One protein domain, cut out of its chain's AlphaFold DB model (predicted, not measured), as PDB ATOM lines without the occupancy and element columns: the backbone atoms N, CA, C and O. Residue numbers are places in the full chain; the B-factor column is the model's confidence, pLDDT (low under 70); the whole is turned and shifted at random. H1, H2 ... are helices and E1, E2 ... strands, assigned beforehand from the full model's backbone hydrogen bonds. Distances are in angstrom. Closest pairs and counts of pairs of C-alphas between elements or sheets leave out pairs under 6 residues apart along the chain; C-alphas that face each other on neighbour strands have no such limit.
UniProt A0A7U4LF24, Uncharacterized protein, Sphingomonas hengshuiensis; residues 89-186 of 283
ATOM      1  N   THR A  89      22.383 -15.015  81.040       92.62
ATOM      2  CA  THR A  89      22.373 -16.330  81.686       92.62
ATOM      3  C   THR A  89      23.796 -16.870  81.803       92.62
ATOM      4  O   THR A  89      24.462 -17.094  80.793       92.62
ATOM      5  N   ILE A  90      24.257 -17.120  83.031       89.94
ATOM      6  CA  ILE A  90      25.575 -17.697  83.333       89.94
ATOM      7  C   ILE A  90      25.388 -18.881  84.275       89.94
ATOM      8  O   ILE A  90      24.748 -18.763  85.316       89.94
ATOM      9  N   GLY A  91      25.920 -20.050  83.909       84.56
ATOM     10  CA  GLY A  91      25.769 -21.261  84.724       84.56
ATOM     11  C   GLY A  91      24.306 -21.645  84.979       84.56
ATOM     12  O   GLY A  91      23.993 -22.176  86.037       84.56
ATOM     13  N   GLY A  92      23.392 -21.336  84.054       87.44
ATOM     14  CA  GLY A  92      21.956 -21.599  84.214       87.44
ATOM     15  C   GLY A  92      21.210 -20.624  85.136       87.44
ATOM     16  O   GLY A  92      20.001 -20.760  85.286       87.44
ATOM     17  N   ILE A  93      21.892 -19.633  85.716       88.94
ATOM     18  CA  ILE A  93      21.277 -18.546  86.482       88.94
ATOM     19  C   ILE A  93      21.114 -17.342  85.556       88.94
ATOM     20  O   ILE A  93      22.080 -16.920  84.923       88.94
ATOM     21  N   THR A  94      19.899 -16.802  85.471       92.25
ATOM     22  CA  THR A  94      19.597 -15.607  84.669       92.25
ATOM     23  C   THR A  94      19.461 -14.405  85.587       92.25
ATOM     24  O   THR A  94      18.646 -14.430  86.507       92.25
ATOM     25  N   MET A  95      20.263 -13.375  85.340       91.12
ATOM     26  CA  MET A  95      20.278 -12.121  86.093       91.12
ATOM     27  C   MET A  95      20.417 -10.954  85.116       91.12
ATOM     28  O   MET A  95      20.888 -11.112  83.990       91.12
ATOM     29  N   THR A  96      20.009  -9.767  85.536       93.31
ATOM     30  CA  THR A  96      20.238  -8.536  84.778       93.31
ATOM     31  C   THR A  96      21.717  -8.134  84.797       93.31
ATOM     32  O   THR A  96      22.465  -8.505  85.710       93.31
ATOM     33  N   VAL A  97      22.158  -7.326  83.827       91.81
ATOM     34  CA  VAL A  97      23.514  -6.743  83.818       91.81
ATOM     35  C   VAL A  97      23.812  -6.023  85.135       91.81
ATOM     36  O   VAL A  97      24.876  -6.229  85.726       91.81
ATOM     37  N   ALA A  98      22.859  -5.233  85.639       90.94
ATOM     38  CA  ALA A  98      23.003  -4.528  86.910       90.94
ATOM     39  C   ALA A  98      23.196  -5.481  88.101       90.94
ATOM     40  O   ALA A  98      23.991  -5.208  89.002       90.94
ATOM     41  N   GLU A  99      22.485  -6.606  88.128       93.19
ATOM     42  CA  GLU A  99      22.617  -7.608  89.188       93.19
ATOM     43  C   GLU A  99      23.964  -8.331  89.129       93.19
ATOM     44  O   GLU A  99      24.597  -8.510  90.172       93.19
ATOM     45  N   HIS A 100      24.450  -8.673  87.931       93.12
ATOM     46  CA  HIS A 100      25.812  -9.178  87.761       93.12
ATOM     47  C   HIS A 100      26.843  -8.164  88.268       93.12
ATOM     48  O   HIS A 100      27.735  -8.538  89.033       93.12
ATOM     49  N   GLY A 101      26.683  -6.879  87.928       93.06
ATOM     50  CA  GLY A 101      27.530  -5.786  88.411       93.06
ATOM     51  C   GLY A 101      27.556  -5.676  89.939       93.06
ATOM     52  O   GLY A 101      28.628  -5.599  90.541       93.06
ATOM     53  N   ARG A 102      26.388  -5.745  90.595       93.75
ATOM     54  CA  ARG A 102      26.286  -5.765  92.067       93.75
ATOM     55  C   ARG A 102      26.955  -6.994  92.672       93.75
ATOM     56  O   ARG A 102      27.620  -6.870  93.699       93.75
ATOM     57  N   LEU A 103      26.798  -8.164  92.055       93.88
ATOM     58  CA  LEU A 103      27.436  -9.390  92.525       93.88
ATOM     59  C   LEU A 103      28.967  -9.285  92.450       93.88
ATOM     60  O   LEU A 103      29.636  -9.559  93.442       93.88
ATOM     61  N   GLY A 104      29.515  -8.824  91.321       94.44
ATOM     62  CA  GLY A 104      30.957  -8.596  91.175       94.44
ATOM     63  C   GLY A 104      31.505  -7.586  92.188       94.44
ATOM     64  O   GLY A 104      32.543  -7.820  92.806       94.44
ATOM     65  N   LYS A 105      30.761  -6.501  92.444       95.06
ATOM     66  CA  LYS A 105      31.106  -5.524  93.486       95.06
ATOM     67  C   LYS A 105      31.170  -6.173  94.875       95.06
ATOM     68  O   LYS A 105      32.163  -6.015  95.577       95.06
ATOM     69  N   ARG A 106      30.160  -6.967  95.254       93.50
ATOM     70  CA  ARG A 106      30.135  -7.672  96.551       93.50
ATOM     71  C   ARG A 106      31.271  -8.678  96.706       93.50
ATOM     72  O   ARG A 106      31.855  -8.749  97.776       93.50
ATOM     73  N   LEU A 107      31.619  -9.420  95.656       93.69
ATOM     74  CA  LEU A 107      32.758 -10.350  95.686       93.69
ATOM     75  C   LEU A 107      34.109  -9.649  95.908       93.69
ATOM     76  O   LEU A 107      35.062 -10.298  96.338       93.69
ATOM     77  N   THR A 108      34.186  -8.349  95.615       93.44
ATOM     78  CA  THR A 108      35.389  -7.530  95.802       93.44
ATOM     79  C   THR A 108      35.398  -6.830  97.165       93.44
ATOM     80  O   THR A 108      36.433  -6.780  97.821       93.44
ATOM     81  N   GLU A 109      34.258  -6.288  97.597       93.50
ATOM     82  CA  GLU A 109      34.170  -5.408  98.775       93.50
ATOM     83  C   GLU A 109      33.739  -6.124 100.065       93.50
ATOM     84  O   GLU A 109      34.071  -5.675 101.160       93.50
ATOM     85  N   ASP A 110      33.008  -7.237  99.965       93.06
ATOM     86  CA  ASP A 110      32.466  -7.973 101.109       93.06
ATOM     87  C   ASP A 110      33.243  -9.283 101.310       93.06
ATOM     88  O   ASP A 110      32.959 -10.321 100.704       93.06
ATOM     89  N   ALA A 111      34.251  -9.232 102.184       91.75
ATOM     90  CA  ALA A 111      35.115 -10.374 102.480       91.75
ATOM     91  C   ALA A 111      34.349 -11.563 103.088       91.75
ATOM     92  O   ALA A 111      34.689 -12.716 102.816       91.75
ATOM     93  N   ALA A 112      33.302 -11.302 103.881       88.69
ATOM     94  CA  ALA A 112      32.481 -12.357 104.470       88.69
ATOM     95  C   ALA A 112      31.661 -13.068 103.387       88.69
ATOM     96  O   ALA A 112      31.626 -14.301 103.342       88.69
ATOM     97  N   PHE A 113      31.071 -12.302 102.467       90.38
ATOM     98  CA  PHE A 113      30.387 -12.846 101.300       90.38
ATOM     99  C   PHE A 113      31.339 -13.652 100.415       90.38
ATOM    100  O   PHE A 113      31.042 -14.801 100.093       90.38
ATOM    101  N   ARG A 114      32.510 -13.100 100.078       93.75
ATOM    102  CA  ARG A 114      33.524 -13.793  99.272       93.75
ATOM    103  C   ARG A 114      33.962 -15.112  99.914       93.75
ATOM    104  O   ARG A 114      34.002 -16.140  99.241       93.75
ATOM    105  N   SER A 115      34.238 -15.106 101.219       92.31
ATOM    106  CA  SER A 115      34.607 -16.312 101.972       92.31
ATOM    107  C   SER A 115      33.503 -17.373 101.925       92.31
ATOM    108  O   SER A 115      33.783 -18.549 101.686       92.31
ATOM    109  N   ALA A 116      32.240 -16.967 102.068       89.50
ATOM    110  CA  ALA A 116      31.109 -17.884 102.001       89.50
ATOM    111  C   ALA A 116      30.898 -18.478 100.598       89.50
ATOM    112  O   ALA A 116      30.634 -19.677 100.473       89.50
ATOM    113  N   VAL A 117      31.058 -17.671  99.542       92.31
ATOM    114  CA  VAL A 117      31.018 -18.152  98.150       92.31
ATOM    115  C   VAL A 117      32.152 -19.141  97.894       92.31
ATOM    116  O   VAL A 117      31.900 -20.218  97.356       92.31
ATOM    117  N   SER A 118      33.369 -18.840  98.356       92.81
ATOM    118  CA  SER A 118      34.516 -19.746  98.240       92.81
ATOM    119  C   SER A 118      34.273 -21.089  98.938       92.81
ATOM    120  O   SER A 118      34.429 -22.152  98.329       92.81
ATOM    121  N   ALA A 119      33.783 -21.061 100.182       90.69
ATOM    122  CA  ALA A 119      33.419 -22.268 100.920       90.69
ATOM    123  C   ALA A 119      32.356 -23.092 100.178       90.69
ATOM    124  O   ALA A 119      32.438 -24.322 100.140       90.69
ATOM    125  N   ARG A 120      31.383 -22.427  99.538       89.81
ATOM    126  CA  ARG A 120      30.362 -23.117  98.748       89.81
ATOM    127  C   ARG A 120      30.928 -23.736  97.474       89.81
ATOM    128  O   ARG A 120      30.606 -24.882  97.176       89.81
ATOM    129  N   MET A 121      31.790 -23.021  96.756       90.56
ATOM    130  CA  MET A 121      32.461 -23.543  95.563       90.56
ATOM    131  C   MET A 121      33.331 -24.762  95.890       90.56
ATOM    132  O   MET A 121      33.307 -25.731  95.134       90.56
ATOM    133  N   LYS A 122      34.022 -24.764  97.038       90.88
ATOM    134  CA  LYS A 122      34.737 -25.947  97.551       90.88
ATOM    135  C   LYS A 122      33.810 -27.103  97.901       90.88
ATOM    136  O   LYS A 122      34.139 -28.244  97.607       90.88
ATOM    137  N   ALA A 123      32.672 -26.827  98.538       88.12
ATOM    138  CA  ALA A 123      31.709 -27.869  98.884       88.12
ATOM    139  C   ALA A 123      31.123 -28.540  97.631       88.12
ATOM    140  O   ALA A 123      30.970 -29.758  97.602       88.12
ATOM    141  N   ASP A 124      30.836 -27.751  96.592       85.81
ATOM    142  CA  ASP A 124      30.295 -28.254  95.328       85.81
ATOM    143  C   ASP A 124      31.389 -28.929  94.463       85.81
ATOM    144  O   ASP A 124      31.097 -29.874  93.733       85.81
ATOM    145  N   ASN A 125      32.650 -28.485  94.557       86.50
ATOM    146  CA  ASN A 125      33.800 -29.048  93.842       86.50
ATOM    147  C   ASN A 125      35.047 -29.134  94.752       86.50
ATOM    148  O   ASN A 125      35.894 -28.236  94.725       86.50
ATOM    149  N   PRO A 126      35.231 -30.234  95.509       87.50
ATOM    150  CA  PRO A 126      36.304 -30.356  96.506       87.50
ATOM    151  C   PRO A 126      37.723 -30.399  95.918       87.50
ATOM    152  O   PRO A 126      38.695 -30.251  96.651       87.50
ATOM    153  N   ASN A 127      37.852 -30.584  94.600       90.69
ATOM    154  CA  ASN A 127      39.139 -30.600  93.900       90.69
ATOM    155  C   ASN A 127      39.668 -29.199  93.551       90.69
ATOM    156  O   ASN A 127      40.802 -29.085  93.087       90.69
ATOM    157  N   LEU A 128      38.864 -28.144  93.722       89.88
ATOM    158  CA  LEU A 128      39.303 -26.776  93.458       89.88
ATOM    159  C   LEU A 128      40.199 -26.267  94.589       89.88
ATOM    160  O   LEU A 128      39.848 -26.336  95.769       89.88
ATOM    161  N   THR A 129      41.352 -25.709  94.224       94.06
ATOM    162  CA  THR A 129      42.227 -25.031  95.187       94.06
ATOM    163  C   THR A 129      41.689 -23.641  95.524       94.06
ATOM    164  O   THR A 129      40.991 -23.026  94.717       94.06
ATOM    165  N   ASP A 130      42.057 -23.107  96.694       92.62
ATOM    166  CA  ASP A 130      41.706 -21.725  97.070       92.62
ATOM    167  C   ASP A 130      42.154 -20.721  96.003       92.62
ATOM    168  O   ASP A 130      41.368 -19.885  95.573       92.62
ATOM    169  N   ALA A 131      43.372 -20.884  95.480       94.81
ATOM    170  CA  ALA A 131      43.912 -20.015  94.439       94.81
ATOM    171  C   ALA A 131      43.092 -20.050  93.136       94.81
ATOM    172  O   ALA A 131      42.926 -19.021  92.479       94.81
ATOM    173  N   GLN A 132      42.566 -21.218  92.747       94.75
ATOM    174  CA  GLN A 132      41.696 -21.339  91.572       94.75
ATOM    175  C   GLN A 132      40.352 -20.644  91.796       94.75
ATOM    176  O   GLN A 132      39.850 -19.981  90.890       94.75
ATOM    177  N   ILE A 133      39.786 -20.778  92.994       94.44
ATOM    178  CA  ILE A 133      38.514 -20.155  93.369       94.44
ATOM    179  C   ILE A 133      38.657 -18.636  93.433       94.44
ATOM    180  O   ILE A 133      37.832 -17.924  92.864       94.44
ATOM    181  N   ASP A 134      39.732 -18.139  94.042       95.19
ATOM    182  CA  ASP A 134      40.028 -16.709  94.080       95.19
ATOM    183  C   ASP A 134      40.211 -16.133  92.677       95.19
ATOM    184  O   ASP A 134      39.570 -15.142  92.331       95.19
ATOM    185  N   THR A 135      40.986 -16.814  91.828       96.38
ATOM    186  CA  THR A 135      41.175 -16.403  90.430       96.38
ATOM    187  C   THR A 135      39.844 -16.350  89.673       96.38
ATOM    188  O   THR A 135      39.603 -15.412  88.911       96.38
ATOM    189  N   ALA A 136      38.965 -17.335  89.875       95.56
ATOM    190  CA  ALA A 136      37.647 -17.367  89.248       95.56
ATOM    191  C   ALA A 136      36.764 -16.195  89.707       95.56
ATOM    192  O   ALA A 136      36.150 -15.520  88.877       95.56
ATOM    193  N   MET A 137      36.725 -15.919  91.014       96.00
ATOM    194  CA  MET A 137      35.957 -14.803  91.572       96.00
ATOM    195  C   MET A 137      36.490 -13.446  91.103       96.00
ATOM    196  O   MET A 137      35.690 -12.563  90.795       96.00
ATOM    197  N   ASP A 138      37.808 -13.282  90.991       97.12
ATOM    198  CA  ASP A 138      38.426 -12.033  90.534       97.12
ATOM    199  C   ASP A 138      38.121 -11.765  89.060       97.12
ATOM    200  O   ASP A 138      37.657 -10.680  88.709       97.12
ATOM    201  N   ARG A 139      38.284 -12.776  88.198       97.00
ATOM    202  CA  ARG A 139      37.945 -12.673  86.769       97.00
ATOM    203  C   ARG A 139      36.464 -12.402  86.547       97.00
ATOM    204  O   ARG A 139      36.108 -11.585  85.699       97.00
ATOM    205  N   TYR A 140      35.600 -13.060  87.318       97.56
ATOM    206  CA  TYR A 140      34.165 -12.814  87.253       97.56
ATOM    207  C   TYR A 140      33.824 -11.387  87.702       97.56
ATOM    208  O   TYR A 140      33.043 -10.700  87.043       97.56
ATOM    209  N   SER A 141      34.430 -10.916  88.792       96.94
ATOM    210  CA  SER A 141      34.208  -9.560  89.311       96.94
ATOM    211  C   SER A 141      34.688  -8.495  88.325       96.94
ATOM    212  O   SER A 141      33.993  -7.502  88.104       96.94
ATOM    213  N   GLU A 142      35.826  -8.728  87.666       97.56
ATOM    214  CA  GLU A 142      36.329  -7.883  86.586       97.56
ATOM    215  C   GLU A 142      35.342  -7.835  85.411       97.56
ATOM    216  O   GLU A 142      34.949  -6.748  84.979       97.56
ATOM    217  N   TRP A 143      34.893  -8.998  84.933       97.31
ATOM    218  CA  TRP A 143      33.918  -9.092  83.848       97.31
ATOM    219  C   TRP A 143      32.622  -8.355  84.189       97.31
ATOM    220  O   TRP A 143      32.139  -7.557  83.387       97.31
ATOM    221  N   ALA A 144      32.089  -8.571  85.392       96.19
ATOM    222  CA  ALA A 144      30.862  -7.942  85.863       96.19
ATOM    223  C   ALA A 144      30.999  -6.415  85.938       96.19
ATOM    224  O   ALA A 144      30.104  -5.690  85.503       96.19
ATOM    225  N   ARG A 145      32.141  -5.916  86.426       96.38
ATOM    226  CA  ARG A 145      32.447  -4.480  86.462       96.38
ATOM    227  C   ARG A 145      32.471  -3.877  85.059       96.38
ATOM    228  O   ARG A 145      31.883  -2.821  84.847       96.38
ATOM    229  N   LEU A 146      33.132  -4.540  84.108       96.00
ATOM    230  CA  LEU A 146      33.229  -4.074  82.723       96.00
ATOM    231  C   LEU A 146      31.875  -4.135  82.002       96.00
ATOM    232  O   LEU A 146      31.512  -3.209  81.278       96.00
ATOM    233  N   LYS A 147      31.093  -5.193  82.236       93.69
ATOM    234  CA  LYS A 147      29.736  -5.317  81.698       93.69
ATOM    235  C   LYS A 147      28.781  -4.270  82.253       93.69
ATOM    236  O   LYS A 147      27.910  -3.839  81.514       93.69
ATOM    237  N   ASN A 148      28.974  -3.809  83.485       92.38
ATOM    238  CA  ASN A 148      28.141  -2.764  84.077       92.38
ATOM    239  C   ASN A 148      28.341  -1.371  83.438       92.38
ATOM    240  O   ASN A 148      27.568  -0.457  83.709       92.38
ATOM    241  N   ILE A 149      29.361  -1.195  82.593       92.00
ATOM    242  CA  ILE A 149      29.535   0.001  81.756       92.00
ATOM    243  C   ILE A 149      28.732  -0.212  80.467       92.00
ATOM    244  O   ILE A 149      28.954  -1.235  79.830       92.00
ATOM    245  N   PRO A 150      27.838   0.689  80.032       90.62
ATOM    246  CA  PRO A 150      27.109   0.543  78.768       90.62
ATOM    247  C   PRO A 150      28.035   0.458  77.541       90.62
ATOM    248  O   PRO A 150      29.073   1.122  77.537       90.62
ATOM    249  N   PRO A 151      27.694  -0.301  76.475       88.75
ATOM    250  CA  PRO A 151      28.578  -0.508  75.322       88.75
ATOM    251  C   PRO A 151      29.090   0.782  74.667       88.75
ATOM    252  O   PRO A 151      30.264   0.841  74.316       88.75
ATOM    253  N   GLY A 152      28.251   1.819  74.563       86.62
ATOM    254  CA  GLY A 152      28.628   3.117  73.983       86.62
ATOM    255  C   GLY A 152      29.636   3.925  74.812       86.62
ATOM    256  O   GLY A 152      30.233   4.859  74.293       86.62
ATOM    257  N   LYS A 153      29.855   3.557  76.082       89.50
ATOM    258  CA  LYS A 153      30.810   4.203  77.002       89.50
ATOM    259  C   LYS A 153      32.088   3.388  77.224       89.50
ATOM    260  O   LYS A 153      32.934   3.791  78.022       89.50
ATOM    261  N   ARG A 154      32.227   2.224  76.581       92.38
ATOM    262  CA  ARG A 154      33.395   1.348  76.751       92.38
ATOM    263  C   ARG A 154      34.515   1.725  75.794       92.38
ATOM    264  O   ARG A 154      34.256   2.077  74.650       92.38
ATOM    265  N   THR A 155      35.755   1.563  76.245       95.62
ATOM    266  CA  THR A 155      36.915   1.599  75.344       95.62
ATOM    267  C   THR A 155      37.061   0.273  74.591       95.62
ATOM    268  O   THR A 155      36.499  -0.754  74.992       95.62
ATOM    269  N   ASP A 156      37.843   0.267  73.512       95.44
ATOM    270  CA  ASP A 156      38.107  -0.948  72.734       95.44
ATOM    271  C   ASP A 156      38.829  -2.014  73.569       95.44
ATOM    272  O   ASP A 156      38.476  -3.192  73.508       95.44
ATOM    273  N   GLU A 157      39.759  -1.608  74.438       96.12
ATOM    274  CA  GLU A 157      40.452  -2.515  75.358       96.12
ATOM    275  C   GLU A 157      39.476  -3.175  76.335       96.12
ATOM    276  O   GLU A 157      39.590  -4.362  76.638       96.12
ATOM    277  N   GLN A 158      38.481  -2.423  76.815       95.38
ATOM    278  CA  GLN A 158      37.444  -2.963  77.691       95.38
ATOM    279  C   GLN A 158      36.553  -3.964  76.948       95.38
ATOM    280  O   GLN A 158      36.191  -4.994  77.516       95.38
ATOM    281  N   ASN A 159      36.217  -3.693  75.685       95.06
ATOM    282  CA  ASN A 159      35.441  -4.614  74.857       95.06
ATOM    283  C   ASN A 159      36.208  -5.911  74.562       95.06
ATOM    284  O   ASN A 159      35.618  -6.992  74.654       95.06
ATOM    285  N   GLU A 160      37.507  -5.824  74.269       96.00
ATOM    286  CA  GLU A 160      38.349  -7.008  74.088       96.00
ATOM    287  C   GLU A 160      38.428  -7.818  75.379       96.00
ATOM    288  O   GLU A 160      38.150  -9.017  75.391       96.00
ATOM    289  N   ARG A 161      38.679  -7.142  76.505       96.00
ATOM    290  CA  ARG A 161      38.763  -7.792  77.810       96.00
ATOM    291  C   ARG A 161      37.466  -8.502  78.196       96.00
ATOM    292  O   ARG A 161      37.495  -9.609  78.731       96.00
ATOM    293  N   ILE A 162      36.315  -7.905  77.888       95.38
ATOM    294  CA  ILE A 162      35.011  -8.555  78.060       95.38
ATOM    295  C   ILE A 162      34.914  -9.825  77.209       95.38
ATOM    296  O   ILE A 162      34.382 -10.823  77.695       95.38
ATOM    297  N   ARG A 163      35.384  -9.797  75.956       94.94
ATOM    298  CA  ARG A 163      35.339 -10.958  75.057       94.94
ATOM    299  C   ARG A 163      36.199 -12.096  75.596       94.94
ATOM    300  O   ARG A 163      35.699 -13.214  75.701       94.94
ATOM    301  N   GLU A 164      37.425 -11.800  76.018       94.56
ATOM    302  CA  GLU A 164      38.316 -12.769  76.665       94.56
ATOM    303  C   GLU A 164      37.646 -13.409  77.886       94.56
ATOM    304  O   GLU A 164      37.494 -14.630  77.963       94.56
ATOM    305  N   LEU A 165      37.174 -12.575  78.817       93.88
ATOM    306  CA  LEU A 165      36.579 -13.031  80.070       93.88
ATOM    307  C   LEU A 165      35.253 -13.773  79.863       93.88
ATOM    308  O   LEU A 165      34.959 -14.702  80.603       93.88
ATOM    309  N   SER A 166      34.461 -13.420  78.845       90.94
ATOM    310  CA  SER A 166      33.173 -14.080  78.565       90.94
ATOM    311  C   SER A 166      33.289 -15.568  78.228       90.94
ATOM    312  O   SER A 166      32.298 -16.290  78.310       90.94
ATOM    313  N   SER A 167      34.489 -16.022  77.865       88.19
ATOM    314  CA  SER A 167      34.787 -17.424  77.585       88.19
ATOM    315  C   SER A 167      35.241 -18.218  78.817       88.19
ATOM    316  O   SER A 167      35.477 -19.421  78.702       88.19
ATOM    317  N   ASP A 168      35.366 -17.583  79.992       91.56
ATOM    318  CA  ASP A 168      35.840 -18.254  81.201       91.56
ATOM    319  C   ASP A 168      34.772 -19.236  81.746       91.56
ATOM    320  O   ASP A 168      33.688 -18.823  82.173       91.56
ATOM    321  N   PRO A 169      35.057 -20.555  81.772       89.75
ATOM    322  CA  PRO A 169      34.092 -21.565  82.204       89.75
ATOM    323  C   PRO A 169      33.812 -21.525  83.713       89.75
ATOM    324  O   PRO A 169      32.814 -22.086  84.169       89.75
ATOM    325  N   SER A 170      34.669 -20.873  84.507       91.56
ATOM    326  CA  SER A 170      34.526 -20.814  85.965       91.56
ATOM    327  C   SER A 170      33.390 -19.897  86.426       91.56
ATOM    328  O   SER A 170      32.891 -20.052  87.544       91.56
ATOM    329  N   PHE A 171      32.909 -18.994  85.563       93.06
ATOM    330  CA  PHE A 171      31.865 -18.027  85.913       93.06
ATOM    331  C   PHE A 171      30.565 -18.703  86.344       93.06
ATOM    332  O   PHE A 171      29.911 -18.241  87.277       93.06
ATOM    333  N   GLY A 172      30.219 -19.837  85.725       90.94
ATOM    334  CA  GLY A 172      29.049 -20.616  86.121       90.94
ATOM    335  C   GLY A 172      29.107 -21.061  87.583       90.94
ATOM    336  O   GLY A 172      28.122 -20.917  88.303       90.94
ATOM    337  N   ALA A 173      30.269 -21.532  88.042       90.12
ATOM    338  CA  ALA A 173      30.457 -21.972  89.422       90.12
ATOM    339  C   ALA A 173      30.406 -20.799  90.415       90.12
ATOM    340  O   ALA A 173      29.808 -20.937  91.482       90.12
ATOM    341  N   VAL A 174      30.971 -19.639  90.053       91.62
ATOM    342  CA  VAL A 174      30.923 -18.423  90.886       91.62
ATOM    343  C   VAL A 174      29.481 -17.949  91.075       91.62
ATOM    344  O   VAL A 174      29.042 -17.747  92.207       91.62
ATOM    345  N   VAL A 175      28.722 -17.816  89.980       92.19
ATOM    346  CA  VAL A 175      27.331 -17.337  90.030       92.19
ATOM    347  C   VAL A 175      26.444 -18.320  90.796       92.19
ATOM    348  O   VAL A 175      25.718 -17.907  91.695       92.19
ATOM    349  N   GLN A 176      26.549 -19.624  90.524       91.19
ATOM    350  CA  GLN A 176      25.791 -20.636  91.269       91.19
ATOM    351  C   GLN A 176      26.137 -20.642  92.764       91.19
ATOM    352  O   GLN A 176      25.232 -20.726  93.597       91.19
ATOM    353  N   GLY A 177      27.425 -20.539  93.114       86.31
ATOM    354  CA  GLY A 177      27.877 -20.475  94.504       86.31
ATOM    355  C   GLY A 177      27.290 -19.271  95.244       86.31
ATOM    356  O   GLY A 177      26.767 -19.419  96.350       86.31
ATOM    357  N   ALA A 178      27.298 -18.100  94.601       87.44
ATOM    358  CA  ALA A 178      26.706 -16.875  95.126       87.44
ATOM    359  C   ALA A 178      25.185 -16.964  95.301       87.44
ATOM    360  O   ALA A 178      24.680 -16.658  96.385       87.44
ATOM    361  N   THR A 179      24.457 -17.417  94.279       85.81
ATOM    362  CA  THR A 179      22.992 -17.506  94.330       85.81
ATOM    363  C   THR A 179      22.537 -18.492  95.401       85.81
ATOM    364  O   THR A 179      21.731 -18.132  96.259       85.81
ATOM    365  N   ARG A 180      23.132 -19.691  95.453       80.94
ATOM    366  CA  ARG A 180      22.814 -20.694  96.483       80.94
ATOM    367  C   ARG A 180      23.108 -20.190  97.892       80.94
ATOM    368  O   ARG A 180      22.361 -20.488  98.820       80.94
ATOM    369  N   TYR A 181      24.188 -19.430  98.086       78.62
ATOM    370  CA  TYR A 181      24.462 -18.800  99.377       78.62
ATOM    371  C   TYR A 181      23.354 -17.810  99.766       78.62
ATOM    372  O   TYR A 181      22.830 -17.886 100.877       78.62
ATOM    373  N   THR A 182      22.945 -16.926  98.851       76.69
ATOM    374  CA  THR A 182      21.863 -15.967  99.122       76.69
ATOM    375  C   THR A 182      20.509 -16.638  99.354       76.69
ATOM    376  O   THR A 182      19.771 -16.220 100.243       76.69
ATOM    377  N   GLU A 183      20.196 -17.713  98.630       74.88
ATOM    378  CA  GLU A 183      18.993 -18.520  98.852       74.88
ATOM    379  C   GLU A 183      19.003 -19.163 100.243       74.88
ATOM    380  O   GLU A 183      18.007 -19.092 100.955       74.88
ATOM    381  N   ASN A 184      20.139 -19.716 100.682       62.47
ATOM    382  CA  ASN A 184      20.266 -20.330 102.009       62.47
ATOM    383  C   ASN A 184      20.165 -19.316 103.160       62.47
ATOM    384  O   ASN A 184      19.724 -19.676 104.249       62.47
ATOM    385  N   LEU A 185      20.556 -18.056 102.943       60.16
ATOM    386  CA  LEU A 185      20.341 -16.985 103.923       60.16
ATOM    387  C   LEU A 185      18.865 -16.596 104.052       60.16
ATOM    388  O   LEU A 185      18.414 -16.287 105.154       60.16
ATOM    389  N   ASN A 186      18.137 -16.612 102.934       57.38
ATOM    390  CA  ASN A 186      16.729 -16.221 102.860       57.38
ATOM    391  C   ASN A 186      15.761 -17.389 103.086       57.38
ATOM    392  O   ASN A 186      14.558 -17.167 103.227       57.38
TER     393      ASN A 186
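This is residues 89 to 186 of the 283 residues of an uncharacterized protein of Sphingomonas hengshuiensis (UniProt A0A7U4LF24). H3, the longest helix, runs through the middle of a small helical body, and H1, H2, H4 and H5 pack round it at crossed angles, with no two of the touching helices side by side. H1 and H2 make a corner at their link, H5 crosses H2 and meets H3 with its residues 171 to 174 alone, H4 packs on residues 139 to 147 of H3 alone, and the short strand E1 lies at the edge, where residues 89 to 90 and 93 to 94 make a tiny hairpin near H5. The printed part has 98 residues with five named helices and one named strand, in the order E1, H1, H2, H3, H4, H5, and its class is mostly helix. It is compact, with a radius of gyration of the C-alphas of 13.2 A and spans of 39 by 28 by 25 A.

H3 is residues 130 to 147, 18 residues and 25.5 A from first to last C-alpha, running from C-alpha 130 at (41.706, -21.725, 97.070) to C-alpha 147 at (29.736, -5.317, 81.698). Before it along the chain come H1, residues 97 to 109 and 18.4 A long, and H2, residues 111 to 124 and 19.9 A long. After it come H4, residues 156 to 166 and 15.2 A long, and H5, residues 171 to 186 and 22.8 A long, which ends with C-alpha 186 at (16.729, -16.221, 102.860). E1 is residues 93 to 96, 10.2 A long, and begins with C-alpha 93 at (21.277, -18.546, 86.482).

H3 is the hub and touches the four other helices. It touches H1 with 23 pairs of C-alphas within 8 A; the closest are those of Gly 104 and Ser 141, 3.9 A apart, and the two helices run opposite ways at a steep tilt of 43 degrees. H4 touches residues 139 to 147 of H3 alone, at a steep tilt of 46 degrees, opposite ways, and the closest C-alphas are those of Trp 143 and Ile 162, 5.9 A apart. Residues 171 to 174 of H5 touch residues 136 to 140 of H3, about perpendicular at 88 degrees, with the C-alphas of Tyr 140 and Phe 171 closest at 5.9 A. Residues 118 to 121 of H2 touch residues 130 to 134 of H3, at a steep tilt of 62 degrees, opposite ways, with the C-alphas of Ser 118 and Ile 133 closest at 6.3 A. Residues 116 to 121 of H2 touch H5 too, with the C-alphas of Val 117 and Gly 177 closest at 5.3 A; these two helices are only just about perpendicular, at 71 degrees. H1 and H2 touch only at the corner by their link, where the C-alphas of Leu 107 and Arg 114 are the closest, 5.0 A apart. H1 and H5 are close but not clearly touching, with the closest C-alphas, those of Leu 103 and Ala 178, 8.0 A apart. H4 is apart from E1, H1, H2 and H5. E1 pairs with no named strand, but residues 89 to 90 pair antiparallel with its residues 93 to 94. In H1, H2, H3, H4 and H5 every O i to N i+4 pair is within hydrogen-bond range.

The two C-alphas farthest apart are those of Pro 126 and Gly 152, at 41.1 A. The printed part has no cut, and no link is long: H3 to H4, with 8 residues, is short, and the others are tight. The mean pLDDT of the printed part is 90.8; residues 184 to 186 of H5 are under 70 in this model.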